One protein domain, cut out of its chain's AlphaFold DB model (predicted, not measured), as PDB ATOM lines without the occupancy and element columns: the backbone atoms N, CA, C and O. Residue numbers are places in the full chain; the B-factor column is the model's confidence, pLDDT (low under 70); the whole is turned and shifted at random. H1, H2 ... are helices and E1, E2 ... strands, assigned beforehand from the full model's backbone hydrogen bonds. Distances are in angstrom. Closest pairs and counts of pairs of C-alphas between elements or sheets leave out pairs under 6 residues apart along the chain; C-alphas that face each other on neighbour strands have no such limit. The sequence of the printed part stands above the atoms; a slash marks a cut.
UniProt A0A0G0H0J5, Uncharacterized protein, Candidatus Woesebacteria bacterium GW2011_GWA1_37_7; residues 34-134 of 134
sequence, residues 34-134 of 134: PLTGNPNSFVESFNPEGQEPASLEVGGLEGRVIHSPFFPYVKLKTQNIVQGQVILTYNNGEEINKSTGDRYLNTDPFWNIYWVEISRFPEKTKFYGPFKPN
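AT A GLANCE: This is residues 34 to 134 of the 134 residues of an uncharacterized protein of Candidatus Woesebacteria bacterium GW2011_GWA1_37_7 (UniProt A0A0G0H0J5). A twisted sheet of four strands has one short helix, H1, over one face, and from one end of it the chain runs out into a narrow hairpin arm, E2 and E3, whose residues 90 to 95 stick out. The long link of residues 46 to 76 loops from H1 past the E6 edge and round to E1. The 101 printed residues hold H1, then E1 to E6 along the chain; the large sheet runs E1, E4, E5, E6, antiparallel throughout, and E2 and E3 form a second, antiparallel sheet. The class is mostly strand, though under half of the residues are in named elements. The whole is only just loose, close to compact, with a radius of gyration of the C-alphas of 15.4 A, and elongated, spanning 52 by 34 by 21 A.

HOW THE PARTS SIT: Begin with E4, residues 102 to 107, and E5, residues 113 to 120, a hairpin at 156 degrees; look for N 104 and O 116, 2.9 A apart. E5 and E6, residues 123 to 133, make the next hairpin at 167 degrees, with N 117 and O 126 at 2.9 A. E4, E5 and E6 form a meander, each strand the antiparallel neighbour of the one before. Beside E4, the edge strand E1, residues 77 to 82, is antiparallel at 151 degrees, with N 79 and O 105 at 2.8 A. On the sheet is H1, residues 39 to 45; its closest C-alphas to E6 are those of Pro 39 and Pro 133, 6.1 A. In H1, 1 of 3 O i to N i+4 pairs and 2 of 4 O i to N i+3 pairs are within hydrogen-bond range. Before it, residues 35 to 36 pair in parallel with residues 132 to 133 of E6. The hairpin of E2, residues 88 to 91, and E3, residues 94 to 97, has N 89 and O 96 at 3.0 A; E2 is apart from E1, and E3 from E4.

IN THESE COORDINATES: Find C-alpha 123 at (108.903, 108.297, 134.050); from there E6 runs 30.0 A to C-alpha 133 at (121.307, 101.002, 107.770). E5 covers 22.3 A, E4 16.5 A and E1 15.9 A. H1 begins at C-alpha 39, (122.231, 106.529, 110.158), and covers 10.1 A; E2 and E3 cover 9.9 A and 9.7 A.

THE WHOLE: The C-alphas farthest apart are those of Asn 92 and Phe 110, 52.2 A. The printed part has no cut. The link from H1 to E1 is long, with 31 residues; the other links are tight. The mean pLDDT of the printed part is 76.7; look for values under 70 at residues 39 to 41, 43 to 44, 55 to 65 and 122.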
ATOM      1  N   PRO A  34     113.583  96.586 109.185       84.31
ATOM      2  CA  PRO A  34     113.348  97.761 108.361       84.31
ATOM      3  C   PRO A  34     114.664  98.505 108.092       84.31
ATOM      4  O   PRO A  34     115.493  98.682 108.989       84.31
ATOM      5  N   LEU A  35     114.849  98.926 106.838       83.19
ATOM      6  CA  LEU A  35     115.973  99.763 106.423       83.19
ATOM      7  C   LEU A  35     115.735 101.204 106.884       83.19
ATOM      8  O   LEU A  35     114.649 101.750 106.684       83.19
ATOM      9  N   THR A  36     116.753 101.831 107.455       77.00
ATOM     10  CA  THR A  36     116.807 103.279 107.652       77.00
ATOM     11  C   THR A  36     117.539 103.927 106.496       77.00
ATOM     12  O   THR A  36     118.410 103.316 105.886       77.00
ATOM     13  N   GLY A  37     117.276 105.212 106.253       71.50
ATOM     14  CA  GLY A  37     118.205 106.043 105.486       71.50
ATOM     15  C   GLY A  37     119.557 106.203 106.200       71.50
ATOM     16  O   GLY A  37     119.906 105.429 107.092       71.50
ATOM     17  N   ASN A  38     120.316 107.239 105.833       74.00
ATOM     18  CA  ASN A  38     121.608 107.544 106.452       74.00
ATOM     19  C   ASN A  38     121.504 107.515 107.999       74.00
ATOM     20  O   ASN A  38     120.726 108.292 108.556       74.00
ATOM     21  N   PRO A  39     122.275 106.657 108.700       66.75
ATOM     22  CA  PRO A  39     122.231 106.529 110.158       66.75
ATOM     23  C   PRO A  39     122.394 107.852 110.907       66.75
ATOM     24  O   PRO A  39     121.762 108.058 111.940       66.75
ATOM     25  N   ASN A  40     123.195 108.771 110.360       67.94
ATOM     26  CA  ASN A  40     123.447 110.074 110.969       67.94
ATOM     27  C   ASN A  40     122.232 111.007 110.865       67.94
ATOM     28  O   ASN A  40     122.025 111.824 111.752       67.94
ATOM     29  N   SER A  41     121.413 110.878 109.813       69.88
ATOM     30  CA  SER A  41     120.208 111.698 109.620       69.88
ATOM     31  C   SER A  41     118.935 111.017 110.117       69.88
ATOM     32  O   SER A  41     117.946 111.695 110.385       69.88
ATOM     33  N   PHE A  42     118.935 109.685 110.245       72.06
ATOM     34  CA  PHE A  42     117.830 108.921 110.831       72.06
ATOM     35  C   PHE A  42     117.474 109.466 112.213       72.06
ATOM     36  O   PHE A  42     116.307 109.615 112.549       72.06
ATOM     37  N   VAL A  43     118.501 109.866 112.960       64.44
ATOM     38  CA  VAL A  43     118.391 110.484 114.275       64.44
ATOM     39  C   VAL A  43     117.501 111.727 114.282       64.44
ATOM     40  O   VAL A  43     116.661 111.890 115.152       64.44
ATOM     41  N   GLU A  44     117.676 112.630 113.329       66.31
ATOM     42  CA  GLU A  44     116.956 113.908 113.331       66.31
ATOM     43  C   GLU A  44     115.589 113.804 112.649       66.31
ATOM     44  O   GLU A  44     114.704 114.623 112.886       66.31
ATOM     45  N   SER A  45     115.411 112.780 111.811       72.12
ATOM     46  CA  SER A  45     114.228 112.594 110.966       72.12
ATOM     47  C   SER A  45     113.249 111.537 111.474       72.12
ATOM     48  O   SER A  45     112.153 111.416 110.924       72.12
ATOM     49  N   PHE A  46     113.606 110.765 112.504       78.75
ATOM     50  CA  PHE A  46     112.734 109.725 113.033       78.75
ATOM     51  C   PHE A  46     111.502 110.324 113.726       78.75
ATOM     52  O   PHE A  46     111.612 110.987 114.759       78.75
ATOM     53  N   ASN A  47     110.317 110.045 113.171       78.88
ATOM     54  CA  ASN A  47     109.039 110.359 113.801       78.88
ATOM     55  C   ASN A  47     108.471 109.101 114.498       78.88
ATOM     56  O   ASN A  47     108.093 108.155 113.801       78.88
ATOM     57  N   PRO A  48     108.395 109.073 115.844       76.62
ATOM     58  CA  PRO A  48     107.783 107.969 116.582       76.62
ATOM     59  C   PRO A  48     106.249 107.921 116.472       76.62
ATOM     60  O   PRO A  48     105.640 106.943 116.907       76.62
ATOM     61  N   GLU A  49     105.594 108.960 115.942       78.75
ATOM     62  CA  GLU A  49     104.136 108.994 115.815       78.75
ATOM     63  C   GLU A  49     103.617 107.850 114.934       78.75
ATOM     64  O   GLU A  49     104.087 107.622 113.821       78.75
ATOM     65  N   GLY A  50     102.628 107.116 115.450       78.00
ATOM     66  CA  GLY A  50     102.036 105.968 114.762       78.00
ATOM     67  C   GLY A  50     102.879 104.688 114.797       78.00
ATOM     68  O   GLY A  50     102.438 103.681 114.250       78.00
ATOM     69  N   GLN A  51     104.050 104.691 115.445       80.94
ATOM     70  CA  GLN A  51     104.844 103.480 115.649       80.94
ATOM     71  C   GLN A  51     104.554 102.839 117.005       80.94
ATOM     72  O   GLN A  51     104.448 103.517 118.029       80.94
ATOM     73  N   GLU A  52     104.469 101.510 117.018       83.00
ATOM     74  CA  GLU A  52     104.368 100.758 118.263       83.00
ATOM     75  C   GLU A  52     105.744 100.653 118.937       83.00
ATOM     76  O   GLU A  52     106.720 100.261 118.288       83.00
ATOM     77  N   PRO A  53     105.852 100.983 120.239       82.00
ATOM     78  CA  PRO A  53     107.083 100.770 120.976       82.00
ATOM     79  C   PRO A  53     107.418  99.280 121.072       82.00
ATOM     80  O   PRO A  53     106.583  98.462 121.457       82.00
ATOM     81  N   ALA A  54     108.669  98.935 120.798       77.06
ATOM     82  CA  ALA A  54     109.200  97.611 121.061       77.06
ATOM     83  C   ALA A  54     109.365  97.388 122.572       77.06
ATOM     84  O   ALA A  54     109.814  98.271 123.310       77.06
ATOM     85  N   SER A  55     109.041  96.180 123.032       68.00
ATOM     86  CA  SER A  55     109.370  95.750 124.389       68.00
ATOM     87  C   SER A  55     110.838  95.330 124.444       68.00
ATOM     88  O   SER A  55     111.275  94.466 123.685       68.00
ATOM     89  N   LEU A  56     111.596  95.948 125.346       66.69
ATOM     90  CA  LEU A  56     112.979  95.598 125.645       66.69
ATOM     91  C   LEU A  56     113.052  95.199 127.116       66.69
ATOM     92  O   LEU A  56     112.672  95.976 127.993       66.69
ATOM     93  N   GLU A  57     113.559  93.998 127.391       57.97
ATOM     94  CA  GLU A  57     113.904  93.610 128.754       57.97
ATOM     95  C   GLU A  57     115.120  94.431 129.195       57.97
ATOM     96  O   GLU A  57     116.258  94.183 128.797       57.97
ATOM     97  N   VAL A  58     114.872  95.464 129.999       55.03
ATOM     98  CA  VAL A  58     115.931  96.239 130.650       55.03
ATOM     99  C   VAL A  58     116.422  95.419 131.846       55.03
ATOM    100  O   VAL A  58     115.857  95.503 132.933       55.03
ATOM    101  N   GLY A  59     117.442  94.585 131.637       44.22
ATOM    102  CA  GLY A  59     118.015  93.711 132.664       44.22
ATOM    103  C   GLY A  59     119.515  93.937 132.861       44.22
ATOM    104  O   GLY A  59     120.289  93.826 131.915       44.22
ATOM    105  N   GLY A  60     119.932  94.224 134.100       42.22
ATOM    106  CA  GLY A  60     121.337  94.341 134.506       42.22
ATOM    107  C   GLY A  60     121.493  94.734 135.983       42.22
ATOM    108  O   GLY A  60     120.715  95.539 136.489       42.22
ATOM    109  N   LEU A  61     122.486  94.149 136.672       37.41
ATOM    110  CA  LEU A  61     122.796  94.380 138.101       37.41
ATOM    111  C   LEU A  61     123.364  95.781 138.391       37.41
ATOM    112  O   LEU A  61     123.311  96.251 139.523       37.41
ATOM    113  N   GLU A  62     123.867  96.459 137.362       39.47
ATOM    114  CA  GLU A  62     124.293  97.855 137.397       39.47
ATOM    115  C   GLU A  62     123.399  98.618 136.416       39.47
ATOM    116  O   GLU A  62     123.207  98.176 135.284       39.47
ATOM    117  N   GLY A  63     122.766  99.697 136.875       47.97
ATOM    118  CA  GLY A  63     121.554 100.260 136.273       47.97
ATOM    119  C   GLY A  63     121.529 100.418 134.744       47.97
ATOM    120  O   GLY A  63     122.525 100.735 134.104       47.97
ATOM    121  N   ARG A  64     120.326 100.239 134.172       59.81
ATOM    122  CA  ARG A  64     119.916 100.555 132.784       59.81
ATOM    123  C   ARG A  64     120.931 100.199 131.680       59.81
ATOM    124  O   ARG A  64     121.002 100.897 130.669       59.81
ATOM    125  N   VAL A  65     121.715  99.130 131.820       57.47
ATOM    126  CA  VAL A  65     122.512  98.622 130.696       57.47
ATOM    127  C   VAL A  65     121.568  97.925 129.720       57.47
ATOM    128  O   VAL A  65     120.950  96.922 130.058       57.47
ATOM    129  N   ILE A  66     121.439  98.473 128.511       74.38
ATOM    130  CA  ILE A  66     120.606  97.891 127.455       74.38
ATOM    131  C   ILE A  66     121.520  97.096 126.519       74.38
ATOM    132  O   ILE A  66     122.476  97.635 125.952       74.38
ATOM    133  N   HIS A  67     121.235  95.805 126.385       78.19
ATOM    134  CA  HIS A  67     121.910  94.900 125.460       78.19
ATOM    135  C   HIS A  67     121.148  94.804 124.133       78.19
ATOM    136  O   HIS A  67     119.950  95.081 124.075       78.19
ATOM    137  N   SER A  68     121.838  94.414 123.059       79.56
ATOM    138  CA  SER A  68     121.182  94.144 121.773       79.56
ATOM    139  C   SER A  68     120.261  92.917 121.891       79.56
ATOM    140  O   SER A  68     120.727  91.863 122.328       79.56
ATOM    141  N   PRO A  69     118.986  92.991 121.455       77.00
ATOM    142  CA  PRO A  69     118.083  91.837 121.391       77.00
ATOM    143  C   PRO A  69     118.611  90.687 120.534       77.00
ATOM    144  O   PRO A  69     118.318  89.523 120.801       77.00
ATOM    145  N   PHE A  70     119.391  91.004 119.497       79.25
ATOM    146  CA  PHE A  70     119.986  89.997 118.621       79.25
ATOM    147  C   PHE A  70     121.334  89.521 119.133       79.25
ATOM    148  O   PHE A  70     121.679  88.360 118.941       79.25
ATOM    149  N   PHE A  71     122.078  90.386 119.816       80.19
ATOM    150  CA  PHE A  71     123.404  90.085 120.334       80.19
ATOM    151  C   PHE A  71     123.437  90.379 121.838       80.19
ATOM    152  O   PHE A  71     123.989  91.397 122.251       80.19
ATOM    153  N   PRO A  72     122.859  89.508 122.688       77.44
ATOM    154  CA  PRO A  72     122.679  89.788 124.119       77.44
ATOM    155  C   PRO A  72     124.002  89.943 124.879       77.44
ATOM    156  O   PRO A  72     124.052  90.541 125.944       77.44
ATOM    157  N   TYR A  73     125.107  89.460 124.317       77.81
ATOM    158  CA  TYR A  73     126.462  89.661 124.835       77.81
ATOM    159  C   TYR A  73     127.070  91.019 124.442       77.81
ATOM    160  O   TYR A  73     128.198  91.326 124.822       77.81
ATOM    161  N   VAL A  74     126.341  91.841 123.684       81.38
ATOM    162  CA  VAL A  74     126.796  93.138 123.192       81.38
ATOM    163  C   VAL A  74     125.990  94.261 123.821       81.38
ATOM    164  O   VAL A  74     124.770  94.349 123.672       81.38
ATOM    165  N   LYS A  75     126.706  95.152 124.509       82.62
ATOM    166  CA  LYS A  75     126.153  96.382 125.069       82.62
ATOM    167  C   LYS A  75     125.881  97.390 123.954       82.62
ATOM    168  O   LYS A  75     126.735  97.598 123.090       82.62
ATOM    169  N   LEU A  76     124.721  98.039 124.005       84.25
ATOM    170  CA  LEU A  76     124.408  99.126 123.086       84.25
ATOM    171  C   LEU A  76     125.233 100.370 123.434       84.25
ATOM    172  O   LEU A  76     125.356 100.760 124.597       84.25
ATOM    173  N   LYS A  77     125.786 101.011 122.407       85.56
ATOM    174  CA  LYS A  77     126.402 102.329 122.507       85.56
ATOM    175  C   LYS A  77     125.303 103.384 122.480       85.56
ATOM    176  O   LYS A  77     124.572 103.472 121.497       85.56
ATOM    177  N   THR A  78     125.233 104.191 123.531       84.81
ATOM    178  CA  THR A  78     124.255 105.275 123.671       84.81
ATOM    179  C   THR A  78     124.839 106.611 123.231       84.81
ATOM    180  O   THR A  78     125.940 106.985 123.634       84.81
ATOM    181  N   GLN A  79     124.069 107.357 122.449       84.25
ATOM    182  CA  GLN A  79     124.317 108.744 122.082       84.25
ATOM    183  C   GLN A  79     123.098 109.579 122.483       84.25
ATOM    184  O   GLN A  79     121.969 109.254 122.124       84.25
ATOM    185  N   ASN A  80     123.315 110.648 123.249       82.62
ATOM    186  CA  ASN A  80     122.249 111.589 123.585       82.62
ATOM    187  C   ASN A  80     122.001 112.533 122.399       82.62
ATOM    188  O   ASN A  80     122.956 113.046 121.817       82.62
ATOM    189  N   ILE A  81     120.730 112.719 122.046       82.19
ATOM    190  CA  ILE A  81     120.300 113.565 120.926       82.19
ATOM    191  C   ILE A  81     119.644 114.834 121.460       82.19
ATOM    192  O   ILE A  81     120.025 115.943 121.102       82.19
ATOM    193  N   VAL A  82     118.659 114.655 122.342       82.81
ATOM    194  CA  VAL A  82     117.950 115.744 123.012       82.81
ATOM    195  C   VAL A  82     117.985 115.482 124.507       82.81
ATOM    196  O   VAL A  82     117.635 114.389 124.958       82.81
ATOM    197  N   GLN A  83     118.376 116.502 125.268       81.56
ATOM    198  CA  GLN A  83     118.220 116.521 126.716       81.56
ATOM    199  C   GLN A  83     116.862 117.129 127.063       81.56
ATOM    200  O   GLN A  83     116.594 118.298 126.785       81.56
ATOM    201  N   GLY A  84     116.006 116.311 127.660       78.56
ATOM    202  CA  GLY A  84     114.721 116.707 128.201       78.56
ATOM    203  C   GLY A  84     114.876 117.546 129.466       78.56
ATOM    204  O   GLY A  84     115.835 117.411 130.232       78.56
ATOM    205  N   GLN A  85     113.898 118.411 129.701       78.81
ATOM    206  CA  GLN A  85     113.787 119.245 130.891       78.81
ATOM    207  C   GLN A  85     112.533 118.855 131.659       78.81
ATOM    208  O   GLN A  85     111.495 118.597 131.058       78.81
ATOM    209  N   VAL A  86     112.614 118.830 132.988       80.06
ATOM    210  CA  VAL A  86     111.436 118.632 133.841       80.06
ATOM    211  C   VAL A  86     110.952 119.995 134.301       80.06
ATOM    212  O   VAL A  86     111.683 120.704 134.987       80.06
ATOM    213  N   ILE A  87     109.734 120.362 133.909       81.25
ATOM    214  CA  ILE A  87     109.112 121.635 134.277       81.25
ATOM    215  C   ILE A  87     107.715 121.326 134.807       81.25
ATOM    216  O   ILE A  87     106.792 121.057 134.037       81.25
ATOM    217  N   LEU A  88     107.573 121.377 136.130       82.06
ATOM    218  CA  LEU A  88     106.295 121.252 136.824       82.06
ATOM    219  C   LEU A  88     105.886 122.635 137.316       82.06
ATOM    220  O   LEU A  88     106.637 123.295 138.031       82.06
ATOM    221  N   THR A  89     104.722 123.106 136.877       82.56
ATOM    222  CA  THR A  89     104.155 124.384 137.322       82.56
ATOM    223  C   THR A  89     102.843 124.119 138.039       82.56
ATOM    224  O   THR A  89     102.007 123.387 137.522       82.56
ATOM    225  N   TYR A  90     102.641 124.748 139.193       82.00
ATOM    226  CA  TYR A  90     101.368 124.709 139.907       82.00
ATOM    227  C   TYR A  90     100.597 125.990 139.609       82.00
ATOM    228  O   TYR A  90     101.096 127.083 139.876       82.00
ATOM    229  N   ASN A  91      99.398 125.870 139.041       81.12
ATOM    230  CA  ASN A  91      98.524 127.010 138.787       81.12
ATOM    231  C   ASN A  91      97.116 126.701 139.298       81.12
ATOM    232  O   ASN A  91      96.531 125.698 138.908       81.12
ATOM    233  N   ASN A  92      96.582 127.541 140.190       80.19
ATOM    234  CA  ASN A  92      95.255 127.372 140.800       80.19
ATOM    235  C   ASN A  92      94.979 125.971 141.391       80.19
ATOM    236  O   ASN A  92      93.855 125.482 141.343       80.19
ATOM    237  N   GLY A  93      95.999 125.325 141.962       78.69
ATOM    238  CA  GLY A  93      95.879 123.982 142.544       78.69
ATOM    239  C   GLY A  93      95.977 122.829 141.538       78.69
ATOM    240  O   GLY A  93      96.020 121.679 141.963       78.69
ATOM    241  N   GLU A  94      96.078 123.112 140.237       79.62
ATOM    242  CA  GLU A  94      96.337 122.115 139.197       79.62
ATOM    243  C   GLU A  94      97.836 122.026 138.876       79.62
ATOM    244  O   GLU A  94      98.539 123.038 138.768       79.62
ATOM    245  N   GLU A  95      98.333 120.797 138.715       80.00
ATOM    246  CA  GLU A  95      99.700 120.526 138.271       80.00
ATOM    247  C   GLU A  95      99.759 120.510 136.738       80.00
ATOM    248  O   GLU A  95      99.151 119.668 136.078       80.00
ATOM    249  N   ILE A  96     100.517 121.442 136.163       81.50
ATOM    250  CA  ILE A  96     100.754 121.542 134.725       81.50
ATOM    251  C   ILE A  96     102.157 121.013 134.428       81.50
ATOM    252  O   ILE A  96     103.166 121.623 134.796       81.50
ATOM    253  N   ASN A  97     102.215 119.896 133.707       80.44
ATOM    254  CA  ASN A  97     103.460 119.295 133.255       80.44
ATOM    255  C   ASN A  97     103.877 119.862 131.887       80.44
ATOM    256  O   ASN A  97     103.243 119.580 130.871       80.44
ATOM    257  N   LYS A  98     104.963 120.641 131.863       79.62
ATOM    258  CA  LYS A  98     105.610 121.162 130.644       79.62
ATOM    259  C   LYS A  98     106.950 120.477 130.367       79.62
ATOM    260  O   LYS A  98     107.809 121.041 129.692       79.62
ATOM    261  N   SER A  99     107.155 119.288 130.929       78.06
ATOM    262  CA  SER A  99     108.404 118.553 130.776       78.06
ATOM    263  C   SER A  99     108.589 118.069 129.340       78.06
ATOM    264  O   SER A  99     107.645 117.621 128.692       78.06
ATOM    265  N   THR A 100     109.825 118.116 128.859       80.00
ATOM    266  CA  THR A 100     110.237 117.524 127.585       80.00
ATOM    267  C   THR A 100     110.964 116.203 127.833       80.00
ATOM    268  O   THR A 100     111.612 116.010 128.864       80.00
ATOM    269  N   GLY A 101     110.821 115.256 126.905       80.69
ATOM    270  CA  GLY A 101     111.484 113.954 126.986       80.69
ATOM    271  C   GLY A 101     112.935 114.004 126.509       80.69
ATOM    272  O   GLY A 101     113.270 114.762 125.599       80.69
ATOM    273  N   ASP A 102     113.789 113.169 127.099       82.81
ATOM    274  CA  ASP A 102     115.096 112.870 126.523       82.81
ATOM    275  C   ASP A 102     114.933 111.972 125.294       82.81
ATOM    276  O   ASP A 102     114.067 111.091 125.252       82.81
ATOM    277  N   ARG A 103     115.827 112.139 124.320       84.25
ATOM    278  CA  ARG A 103     115.932 111.253 123.158       84.25
ATOM    279  C   ARG A 103     117.348 110.718 123.056       84.25
ATOM    280  O   ARG A 103     118.310 111.492 123.073       84.25
ATOM    281  N   TYR A 104     117.465 109.403 122.936       84.88
ATOM    282  CA  TYR A 104     118.736 108.707 122.793       84.88
ATOM    283  C   TYR A 104     118.722 107.827 121.554       84.88
ATOM    284  O   TYR A 104     117.718 107.195 121.224       84.88
ATOM    285  N   LEU A 105     119.884 107.739 120.921       85.19
ATOM    286  CA  LEU A 105     120.181 106.728 119.931       85.19
ATOM    287  C   LEU A 105     121.023 105.640 120.582       85.19
ATOM    288  O   LEU A 105     122.088 105.914 121.130       85.19
ATOM    289  N   ASN A 106     120.568 104.404 120.478       86.56
ATOM    290  CA  ASN A 106     121.333 103.236 120.865       86.56
ATOM    291  C   ASN A 106     121.752 102.485 119.600       86.56
ATOM    292  O   ASN A 106     120.962 102.336 118.673       86.56
ATOM    293  N   THR A 107     122.999 102.023 119.549       85.94
ATOM    294  CA  THR A 107     123.532 101.272 118.403       85.94
ATOM    295  C   THR A 107     124.326 100.063 118.866       85.94
ATOM    296  O   THR A 107     125.039 100.137 119.868       85.94
ATOM    297  N   ASP A 108     124.211  98.944 118.155       85.50
ATOM    298  CA  ASP A 108     125.142  97.825 118.318       85.50
ATOM    299  C   ASP A 108     126.290  97.897 117.280       85.50
ATOM    300  O   ASP A 108     126.214  98.662 116.317       85.50
ATOM    301  N   PRO A 109     127.386  97.134 117.453       80.50
ATOM    302  CA  PRO A 109     128.514  97.067 116.517       80.50
ATOM    303  C   PRO A 109     128.157  96.555 115.119       80.50
ATOM    304  O   PRO A 109     128.968  96.672 114.204       80.50
ATOM    305  N   PHE A 110     126.965  95.980 114.950       79.31
ATOM    306  CA  PHE A 110     126.429  95.567 113.655       79.31
ATOM    307  C   PHE A 110     125.574  96.671 113.021       79.31
ATOM    308  O   PHE A 110     124.911  96.432 112.015       79.31
ATOM    309  N   TRP A 111     125.630  97.878 113.591       73.75
ATOM    310  CA  TRP A 111     124.940  99.083 113.156       73.75
ATOM    311  C   TRP A 111     123.418  99.001 113.235       73.75
ATOM    312  O   TRP A 111     122.748  99.836 112.635       73.75
ATOM    313  N   ASN A 112     122.854  98.061 114.004       84.31
ATOM    314  CA  ASN A 112     121.421  98.108 114.278       84.31
ATOM    315  C   ASN A 112     121.129  99.314 115.172       84.31
ATOM    316  O   ASN A 112     121.778  99.512 116.202       84.31
ATOM    317  N   ILE A 113     120.152 100.107 114.759       83.56
ATOM    318  CA  ILE A 113     119.779 101.380 115.356       83.56
ATOM    319  C   ILE A 113     118.520 101.189 116.194       83.56
ATOM    320  O   ILE A 113     117.546 100.590 115.745       83.56
ATOM    321  N   TYR A 114     118.534 101.742 117.398       84.81
ATOM    322  CA  TYR A 114     117.428 101.720 118.342       84.81
ATOM    323  C   TYR A 114     117.163 103.154 118.792       84.81
ATOM    324  O   TYR A 114     118.057 103.829 119.307       84.81
ATOM    325  N   TRP A 115     115.936 103.624 118.604       83.38
ATOM    326  CA  TRP A 115     115.517 104.948 119.045       83.38
ATOM    327  C   TRP A 115     114.857 104.852 120.413       83.38
ATOM    328  O   TRP A 115     113.973 104.023 120.621       83.38
ATOM    329  N   VAL A 116     115.280 105.687 121.358       82.44
ATOM    330  CA  VAL A 116     114.775 105.655 122.732       82.44
ATOM    331  C   VAL A 116     114.243 107.022 123.116       82.44
ATOM    332  O   VAL A 116     114.952 108.022 123.037       82.44
ATOM    333  N   GLU A 117     113.004 107.049 123.583       81.94
ATOM    334  CA  GLU A 117     112.368 108.231 124.147       81.94
ATOM    335  C   GLU A 117     112.143 108.005 125.641       81.94
ATOM    336  O   GLU A 117     111.475 107.047 126.035       81.94
ATOM    337  N   ILE A 118     112.703 108.880 126.478       78.94
ATOM    338  CA  ILE A 118     112.506 108.848 127.928       78.94
ATOM    339  C   ILE A 118     111.730 110.094 128.337       78.94
ATOM    340  O   ILE A 118     112.266 111.199 128.382       78.94
ATOM    341  N   SER A 119     110.460 109.916 128.681       77.44
ATOM    342  CA  SER A 119     109.715 110.917 129.439       77.44
ATOM    343  C   SER A 119     110.217 110.888 130.874       77.44
ATOM    344  O   SER A 119     110.207 109.830 131.499       77.44
ATOM    345  N   ARG A 120     110.644 112.037 131.402       72.88
ATOM    346  CA  ARG A 120     111.091 112.150 132.798       72.88
ATOM    347  C   ARG A 120     109.933 112.302 133.783       72.88
ATOM    348  O   ARG A 120     110.097 111.975 134.952       72.88
ATOM    349  N   PHE A 121     108.769 112.770 133.322       70.75
ATOM    350  CA  PHE A 121     107.585 112.886 134.167       70.75
ATOM    351  C   PHE A 121     106.279 112.710 133.367       70.75
ATOM    352  O   PHE A 121     106.023 113.509 132.466       70.75
ATOM    353  N   PRO A 122     105.443 111.697 133.672       69.81
ATOM    354  CA  PRO A 122     105.804 110.520 134.466       69.81
ATOM    355  C   PRO A 122     106.961 109.763 133.798       69.81
ATOM    356  O   PRO A 122     107.112 109.825 132.570       69.81
ATOM    357  N   GLU A 123     107.777 109.062 134.590       73.94
ATOM    358  CA  GLU A 123     108.903 108.297 134.050       73.94
ATOM    359  C   GLU A 123     108.387 107.175 133.140       73.94
ATOM    360  O   GLU A 123     107.727 106.236 133.588       73.94
ATOM    361  N   LYS A 124     108.651 107.292 131.838       78.50
ATOM    362  CA  LYS A 124     108.288 106.289 130.831       78.50
ATOM    363  C   LYS A 124     109.391 106.207 129.797       78.50
ATOM    364  O   LYS A 124     109.786 107.227 129.244       78.50
ATOM    365  N   THR A 125     109.846 104.995 129.508       80.50
ATOM    366  CA  THR A 125     110.793 104.740 128.419       80.50
ATOM    367  C   THR A 125     110.072 104.015 127.295       80.50
ATOM    368  O   THR A 125     109.414 103.005 127.535       80.50
ATOM    369  N   LYS A 126     110.188 104.533 126.075       84.69
ATOM    370  CA  LYS A 126     109.720 103.884 124.852       84.69
ATOM    371  C   LYS A 126     110.916 103.575 123.972       84.69
ATOM    372  O   LYS A 126     111.800 104.414 123.808       84.69
ATOM    373  N   PHE A 127     110.909 102.387 123.394       84.00
ATOM    374  CA  PHE A 127     111.929 101.940 122.461       84.00
ATOM    375  C   PHE A 127     111.302 101.747 121.092       84.00
ATOM    376  O   PHE A 127     110.211 101.204 120.998       84.00
ATOM    377  N   TYR A 128     111.994 102.152 120.039       85.69
ATOM    378  CA  TYR A 128     111.568 101.933 118.665       85.69
ATOM    379  C   TYR A 128     112.715 101.310 117.871       85.69
ATOM    380  O   TYR A 128     113.887 101.649 118.067       85.69
ATOM    381  N   GLY A 129     112.365 100.395 116.970       84.25
ATOM    382  CA  GLY A 129     113.312  99.558 116.236       84.25
ATOM    383  C   GLY A 129     113.411  98.146 116.820       84.25
ATOM    384  O   GLY A 129     112.532  97.732 117.578       84.25
ATOM    385  N   PRO A 130     114.470  97.390 116.493       86.25
ATOM    386  CA  PRO A 130     115.662  97.810 115.748       86.25
ATOM    387  C   PRO A 130     115.433  98.128 114.269       86.25
ATOM    388  O   PRO A 130     114.556  97.566 113.619       86.25
ATOM    389  N   PHE A 131     116.298  98.979 113.728       86.19
ATOM    390  CA  PHE A 131     116.396  99.271 112.302       86.19
ATOM    391  C   PHE A 131     117.816  99.007 111.799       86.19
ATOM    392  O   PHE A 131     118.767  99.133 112.567       86.19
ATOM    393  N   LYS A 132     117.987  98.671 110.519       85.62
ATOM    394  CA  LYS A 132     119.316  98.486 109.911       85.62
ATOM    395  C   LYS A 132     119.647  99.624 108.938       85.62
ATOM    396  O   LYS A 132     118.732 100.101 108.272       85.62
ATOM    397  N   PRO A 133     120.916 100.035 108.789       79.56
ATOM    398  CA  PRO A 133     121.307 101.002 107.770       79.56
ATOM    399  C   PRO A 133     121.023 100.449 106.372       79.56
ATOM    400  O   PRO A 133     121.132  99.236 106.157       79.56
ATOM    401  N   ASN A 134     120.688 101.336 105.438       73.50
ATOM    402  CA  ASN A 134     120.704 101.034 104.006       73.50
ATOM    403  C   ASN A 134     122.116 101.115 103.421       73.50
ATOM    404  O   ASN A 134     122.901 101.966 103.901       73.50
TER     405      ASN A 134